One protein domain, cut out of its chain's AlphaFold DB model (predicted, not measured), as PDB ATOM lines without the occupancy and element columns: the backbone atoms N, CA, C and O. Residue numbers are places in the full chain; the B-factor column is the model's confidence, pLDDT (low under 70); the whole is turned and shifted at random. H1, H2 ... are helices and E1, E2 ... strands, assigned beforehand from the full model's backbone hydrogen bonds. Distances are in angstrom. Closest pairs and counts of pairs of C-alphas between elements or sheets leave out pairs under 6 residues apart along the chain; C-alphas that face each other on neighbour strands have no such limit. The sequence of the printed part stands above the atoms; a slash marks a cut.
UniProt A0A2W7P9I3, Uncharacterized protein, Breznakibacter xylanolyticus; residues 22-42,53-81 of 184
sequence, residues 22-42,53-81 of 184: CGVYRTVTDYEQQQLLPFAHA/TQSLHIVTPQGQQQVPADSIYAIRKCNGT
ATOM      1  N   CYS A  22     -34.640 -41.893 -37.833       84.31
ATOM      2  CA  CYS A  22     -34.546 -41.357 -39.181       84.31
ATOM      3  C   CYS A  22     -33.124 -40.972 -39.530       84.31
ATOM      4  O   CYS A  22     -32.319 -40.622 -38.671       84.31
ATOM      5  N   GLY A  23     -32.815 -41.098 -40.812       87.38
ATOM      6  CA  GLY A  23     -31.442 -41.047 -41.258       87.38
ATOM      7  C   GLY A  23     -31.282 -41.477 -42.706       87.38
ATOM      8  O   GLY A  23     -32.257 -41.633 -43.450       87.38
ATOM      9  N   VAL A  24     -30.035 -41.715 -43.077       89.75
ATOM     10  CA  VAL A  24     -29.649 -42.218 -44.389       89.75
ATOM     11  C   VAL A  24     -28.800 -43.474 -44.257       89.75
ATOM     12  O   VAL A  24     -28.017 -43.625 -43.322       89.75
ATOM     13  N   TYR A  25     -28.958 -44.360 -45.228       91.94
ATOM     14  CA  TYR A  25     -28.084 -45.490 -45.491       91.94
ATOM     15  C   TYR A  25     -27.209 -45.092 -46.677       91.94
ATOM     16  O   TYR A  25     -27.737 -44.806 -47.758       91.94
ATOM     17  N   ARG A  26     -25.887 -45.010 -46.495       90.38
ATOM     18  CA  ARG A  26     -24.988 -44.610 -47.591       90.38
ATOM     19  C   ARG A  26     -24.794 -45.762 -48.557       90.38
ATOM     20  O   ARG A  26     -24.821 -45.550 -49.763       90.38
ATOM     21  N   THR A  27     -24.656 -46.971 -48.030       92.62
ATOM     22  CA  THR A  27     -24.424 -48.176 -48.826       92.62
ATOM     23  C   THR A  27     -25.564 -49.186 -48.697       92.62
ATOM     24  O   THR A  27     -26.408 -49.104 -47.804       92.62
ATOM     25  N   VAL A  28     -25.581 -50.171 -49.601       92.88
ATOM     26  CA  VAL A  28     -26.461 -51.347 -49.485       92.88
ATOM     27  C   VAL A  28     -26.161 -52.115 -48.195       92.88
ATOM     28  O   VAL A  28     -27.086 -52.550 -47.516       92.88
ATOM     29  N   THR A  29     -24.882 -52.231 -47.826       94.31
ATOM     30  CA  THR A  29     -24.447 -52.895 -46.592       94.31
ATOM     31  C   THR A  29     -25.014 -52.196 -45.361       94.31
ATOM     32  O   THR A  29     -25.546 -52.864 -44.479       94.31
ATOM     33  N   ASP A  30     -24.984 -50.860 -45.331       92.75
ATOM     34  CA  ASP A  30     -25.558 -50.072 -44.234       92.75
ATOM     35  C   ASP A  30     -27.050 -50.387 -44.072       92.75
ATOM     36  O   ASP A  30     -27.558 -50.536 -42.964       92.75
ATOM     37  N   TYR A  31     -27.764 -50.509 -45.193       93.25
ATOM     38  CA  TYR A  31     -29.185 -50.834 -45.199       93.25
ATOM     39  C   TYR A  31     -29.467 -52.252 -44.698       93.25
ATOM     40  O   TYR A  31     -30.342 -52.444 -43.851       93.25
ATOM     41  N   GLU A  32     -28.712 -53.238 -45.174       91.19
ATOM     42  CA  GLU A  32     -28.850 -54.639 -44.757       91.19
ATOM     43  C   GLU A  32     -28.524 -54.823 -43.269       91.19
ATOM     44  O   GLU A  32     -29.208 -55.574 -42.576       91.19
ATOM     45  N   GLN A  33     -27.550 -54.072 -42.751       93.38
ATOM     46  CA  GLN A  33     -27.141 -54.099 -41.344       93.38
ATOM     47  C   GLN A  33     -27.919 -53.117 -40.454       93.38
ATOM     48  O   GLN A  33     -27.628 -53.007 -39.265       93.38
ATOM     49  N   GLN A  34     -28.895 -52.389 -41.008       91.19
ATOM     50  CA  GLN A  34     -29.653 -51.342 -40.310       91.19
ATOM     51  C   GLN A  34     -28.769 -50.251 -39.663       91.19
ATOM     52  O   GLN A  34     -29.168 -49.612 -38.689       91.19
ATOM     53  N   GLN A  35     -27.592 -49.990 -40.233       91.62
ATOM     54  CA  GLN A  35     -26.670 -48.941 -39.800       91.62
ATOM     55  C   GLN A  35     -27.104 -47.592 -40.369       91.62
ATOM     56  O   GLN A  35     -26.767 -47.205 -41.485       91.62
ATOM     57  N   LEU A  36     -27.907 -46.877 -39.590       87.31
ATOM     58  CA  LEU A  36     -28.499 -45.614 -39.997       87.31
ATOM     59  C   LEU A  36     -27.628 -44.434 -39.548       87.31
ATOM     60  O   LEU A  36     -27.384 -44.264 -38.354       87.31
ATOM     61  N   LEU A  37     -27.214 -43.581 -40.485       85.44
ATOM     62  CA  LEU A  37     -26.549 -42.323 -40.150       85.44
ATOM     63  C   LEU A  37     -27.589 -41.212 -39.955       85.44
ATOM     64  O   LEU A  37     -28.411 -40.993 -40.852       85.44
ATOM     65  N   PRO A  38     -27.567 -40.482 -38.828       77.69
ATOM     66  CA  PRO A  38     -28.449 -39.341 -38.638       77.69
ATOM     67  C   PRO A  38     -28.093 -38.219 -39.626       77.69
ATOM     68  O   PRO A  38     -26.940 -38.035 -40.014       77.69
ATOM     69  N   PHE A  39     -29.082 -37.429 -40.036       70.75
ATOM     70  CA  PHE A  39     -28.863 -36.234 -40.855       70.75
ATOM     71  C   PHE A  39     -29.450 -35.004 -40.156       70.75
ATOM     72  O   PHE A  39     -30.479 -35.099 -39.486       70.75
ATOM     73  N   ALA A  40     -28.788 -33.850 -40.281       52.81
ATOM     74  CA  ALA A  40     -29.240 -32.609 -39.652       52.81
ATOM     75  C   ALA A  40     -30.376 -32.012 -40.476       52.81
ATOM     76  O   ALA A  40     -30.234 -31.776 -41.676       52.81
ATOM     77  N   HIS A  41     -31.486 -31.707 -39.807       52.69
ATOM     78  CA  HIS A  41     -32.482 -30.780 -40.327       52.69
ATOM     79  C   HIS A  41     -31.931 -29.354 -40.209       52.69
ATOM     80  O   HIS A  41     -31.872 -28.800 -39.113       52.69
ATOM     81  N   ALA A  42     -31.549 -28.738 -41.326       34.25
ATOM     82  CA  ALA A  42     -31.374 -27.292 -41.368       34.25
ATOM     83  C   ALA A  42     -32.769 -26.647 -41.361       34.25
ATOM     84  O   ALA A  42     -33.428 -26.652 -42.389       34.25
ATOM     85  N   THR A  53     -33.555 -33.127 -53.646       55.31
ATOM     86  CA  THR A  53     -32.304 -32.445 -53.339       55.31
ATOM     87  C   THR A  53     -31.176 -33.114 -54.104       55.31
ATOM     88  O   THR A  53     -31.056 -34.334 -54.129       55.31
ATOM     89  N   GLN A  54     -30.366 -32.297 -54.777       62.25
ATOM     90  CA  GLN A  54     -29.145 -32.740 -55.459       62.25
ATOM     91  C   GLN A  54     -28.089 -33.224 -54.446       62.25
ATOM     92  O   GLN A  54     -27.195 -33.993 -54.783       62.25
ATOM     93  N   SER A  55     -28.213 -32.804 -53.183       66.25
ATOM     94  CA  SER A  55     -27.364 -33.212 -52.064       66.25
ATOM     95  C   SER A  55     -28.148 -33.243 -50.747       66.25
ATOM     96  O   SER A  55     -29.221 -32.652 -50.628       66.25
ATOM     97  N   LEU A  56     -27.632 -33.968 -49.758       70.81
ATOM     98  CA  LEU A  56     -28.158 -34.082 -48.400       70.81
ATOM     99  C   LEU A  56     -27.047 -33.772 -47.395       70.81
ATOM    100  O   LEU A  56     -25.893 -34.133 -47.610       70.81
ATOM    101  N   HIS A  57     -27.388 -33.117 -46.287       71.81
ATOM    102  CA  HIS A  57     -26.435 -32.843 -45.214       71.81
ATOM    103  C   HIS A  57     -26.528 -33.908 -44.120       71.81
ATOM    104  O   HIS A  57     -27.473 -33.918 -43.335       71.81
ATOM    105  N   ILE A  58     -25.541 -34.794 -44.057       75.06
ATOM    106  CA  ILE A  58     -25.447 -35.868 -43.063       75.06
ATOM    107  C   ILE A  58     -24.699 -35.342 -41.833       75.06
ATOM    108  O   ILE A  58     -23.735 -34.591 -41.969       75.06
ATOM    109  N   VAL A  59     -25.136 -35.724 -40.631       68.94
ATOM    110  CA  VAL A  59     -24.413 -35.416 -39.391       68.94
ATOM    111  C   VAL A  59     -23.539 -36.605 -39.062       68.94
ATOM    112  O   VAL A  59     -24.023 -37.706 -38.818       68.94
ATOM    113  N   THR A  60     -22.239 -36.368 -39.055       69.75
ATOM    114  CA  THR A  60     -21.242 -37.347 -38.633       69.75
ATOM    115  C   THR A  60     -20.658 -36.923 -37.285       69.75
ATOM    116  O   THR A  60     -20.752 -35.745 -36.925       69.75
ATOM    117  N   PRO A  61     -19.998 -37.828 -36.541       66.00
ATOM    118  CA  PRO A  61     -19.243 -37.456 -35.342       66.00
ATOM    119  C   PRO A  61     -18.179 -36.371 -35.588       66.00
ATOM    120  O   PRO A  61     -17.759 -35.699 -34.654       66.00
ATOM    121  N   GLN A  62     -17.748 -36.195 -36.842       74.94
ATOM    122  CA  GLN A  62     -16.740 -35.222 -37.275       74.94
ATOM    123  C   GLN A  62     -17.348 -33.872 -37.702       74.94
ATOM    124  O   GLN A  62     -16.610 -32.951 -38.041       74.94
ATOM    125  N   GLY A  63     -18.679 -33.746 -37.702       77.75
ATOM    126  CA  GLY A  63     -19.404 -32.551 -38.133       77.75
ATOM    127  C   GLY A  63     -20.438 -32.826 -39.227       77.75
ATOM    128  O   GLY A  63     -20.748 -33.972 -39.569       77.75
ATOM    129  N   GLN A  64     -21.004 -31.753 -39.775       81.00
ATOM    130  CA  GLN A  64     -21.990 -31.819 -40.851       81.00
ATOM    131  C   GLN A  64     -21.284 -31.936 -42.206       81.00
ATOM    132  O   GLN A  64     -20.475 -31.087 -42.569       81.00
ATOM    133  N   GLN A  65     -21.621 -32.969 -42.972       81.94
ATOM    134  CA  GLN A  65     -21.059 -33.226 -44.293       81.94
ATOM    135  C   GLN A  65     -22.156 -33.146 -45.353       81.94
ATOM    136  O   GLN A  65     -23.201 -33.783 -45.228       81.94
ATOM    137  N   GLN A  66     -21.918 -32.390 -46.423       81.62
ATOM    138  CA  GLN A  66     -22.775 -32.414 -47.605       81.62
ATOM    139  C   GLN A  66     -22.404 -33.610 -48.483       81.62
ATOM    140  O   GLN A  66     -21.238 -33.819 -48.812       81.62
ATOM    141  N   VAL A  67     -23.401 -34.407 -48.846       78.50
ATOM    142  CA  VAL A  67     -23.241 -35.654 -49.590       78.50
ATOM    143  C   VAL A  67     -24.187 -35.627 -50.787       78.50
ATOM    144  O   VAL A  67     -25.365 -35.308 -50.615       78.50
ATOM    145  N   PRO A  68     -23.711 -35.897 -52.011       80.06
ATOM    146  CA  PRO A  68     -24.566 -35.856 -53.187       80.06
ATOM    147  C   PRO A  68     -25.580 -37.009 -53.136       80.06
ATOM    148  O   PRO A  68     -25.310 -38.082 -52.591       80.06
ATOM    149  N   ALA A  69     -26.790 -36.762 -53.634       76.19
ATOM    150  CA  ALA A  69     -27.924 -37.669 -53.439       76.19
ATOM    151  C   ALA A  69     -27.767 -39.026 -54.155       76.19
ATOM    152  O   ALA A  69     -28.407 -40.001 -53.773       76.19
ATOM    153  N   ASP A  70     -26.918 -39.084 -55.178       75.19
ATOM    154  CA  ASP A  70     -26.518 -40.289 -55.913       75.19
ATOM    155  C   ASP A  70     -25.582 -41.213 -55.116       75.19
ATOM    156  O   ASP A  70     -25.564 -42.418 -55.349       75.19
ATOM    157  N   SER A  71     -24.848 -40.669 -54.146       82.94
ATOM    158  CA  SER A  71     -23.960 -41.424 -53.250       82.94
ATOM    159  C   SER A  71     -24.660 -41.974 -52.001       82.94
ATOM    160  O   SER A  71     -24.019 -42.533 -51.109       82.94
ATOM    161  N   ILE A  72     -25.978 -41.793 -51.918       87.88
ATOM    162  CA  ILE A  72     -26.827 -42.307 -50.847       87.88
ATOM    163  C   ILE A  72     -27.612 -43.475 -51.414       87.88
ATOM    164  O   ILE A  72     -28.248 -43.343 -52.451       87.88
ATOM    165  N   TYR A  73     -27.608 -44.610 -50.726       92.81
ATOM    166  CA  TYR A  73     -28.400 -45.761 -51.137       92.81
ATOM    167  C   TYR A  73     -29.882 -45.576 -50.793       92.81
ATOM    168  O   TYR A  73     -30.756 -45.757 -51.644       92.81
ATOM    169  N   ALA A  74     -30.190 -45.213 -49.546       92.50
ATOM    170  CA  ALA A  74     -31.570 -45.052 -49.103       92.50
ATOM    171  C   ALA A  74     -31.726 -44.023 -47.978       92.50
ATOM    172  O   ALA A  74     -30.799 -43.725 -47.234       92.50
ATOM    173  N   ILE A  75     -32.938 -43.500 -47.834       90.44
ATOM    174  CA  ILE A  75     -33.332 -42.531 -46.812       90.44
ATOM    175  C   ILE A  75     -34.487 -43.130 -46.019       90.44
ATOM    176  O   ILE A  75     -35.494 -43.536 -46.602       90.44
ATOM    177  N   ARG A  76     -34.377 -43.145 -44.691       90.06
ATOM    178  CA  ARG A  76     -35.463 -43.532 -43.785       90.06
ATOM    179  C   ARG A  76     -36.036 -42.288 -43.126       90.06
ATOM    180  O   ARG A  76     -35.353 -41.592 -42.375       90.06
ATOM    181  N   LYS A  77     -37.309 -42.012 -43.397       85.19
ATOM    182  CA  LYS A  77     -38.063 -40.948 -42.728       85.19
ATOM    183  C   LYS A  77     -38.413 -41.348 -41.298       85.19
ATOM    184  O   LYS A  77     -38.524 -42.530 -40.985       85.19
ATOM    185  N   CYS A  78     -38.683 -40.350 -40.455       82.31
ATOM    186  CA  CYS A  78     -39.000 -40.578 -39.040       82.31
ATOM    187  C   CYS A  78     -40.363 -41.266 -38.838       82.31
ATOM    188  O   CYS A  78     -40.651 -41.740 -37.755       82.31
ATOM    189  N   ASN A  79     -41.188 -41.362 -39.889       80.75
ATOM    190  CA  ASN A  79     -42.420 -42.159 -39.907       80.75
ATOM    191  C   ASN A  79     -42.194 -43.618 -40.369       80.75
ATOM    192  O   ASN A  79     -43.143 -44.293 -40.763       80.75
ATOM    193  N   GLY A  80     -40.937 -44.061 -40.464       83.88
ATOM    194  CA  GLY A  80     -40.558 -45.398 -40.924       83.88
ATOM    195  C   GLY A  80     -40.578 -45.604 -42.442       83.88
ATOM    196  O   GLY A  80     -40.136 -46.652 -42.904       83.88
ATOM    197  N   THR A  81     -41.032 -44.632 -43.245       87.12
ATOM    198  CA  THR A  81     -41.028 -44.775 -44.712       87.12
ATOM    199  C   THR A  81     -39.598 -44.754 -45.247       87.12
ATOM    200  O   THR A  81     -38.843 -43.823 -44.964       87.12
TER     201      THR A  81
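AT A GLANCE: This is residues 22 to 42 and 53 to 81 of the 184 residues of an uncharacterized protein of Breznakibacter xylanolyticus (UniProt A0A2W7P9I3). A short strand pair, E1 with E4, forms the middle, with small helix H1 at one side and the longer hairpin E2-E3 at the other. The 50 printed residues run E1, H1, E2, E3, E4, with two antiparallel two-stranded sheets. The class is mixed, with 23 residues, under half, in named elements; the whole is compact, radius of gyration of the C-alphas 10.2 A, spans 25 by 23 by 21 A.

HOW THE PARTS SIT: Start at E1, residues 23 to 25, antiparallel to E4, residues 74 to 76, at 153 degrees; N 25 and O 74, 2.8 A apart, are within hydrogen-bond range. Next comes H1, residues 28 to 32, with its O i to N i+4 pair within range; its closest C-alphas to E1 are Tyr 31 and Tyr 25, 5.5 A apart. E2, residues 55 to 60, and E3, residues 63 to 68, form an antiparallel hairpin, N 58 and O 65 within range at 2.8 A. The closest C-alphas of E1 and E2, Val 24 and Ile 58, are 7.7 A apart.

IN THESE COORDINATES: Find C-alpha 23 at (-31.442, -41.047, -41.258), where E1 begins. E2 spans 15.3 A, E3 16.3 A; E4 ends at (-35.463, -43.532, -43.785).

THE WHOLE: Residues 43 to 52 are not printed; C-alphas 42 and 53 are 13.1 A apart. Links printed whole are tight. pLDDT is under 70 at residues 40 to 42, 53 to 55 and 59 to 61.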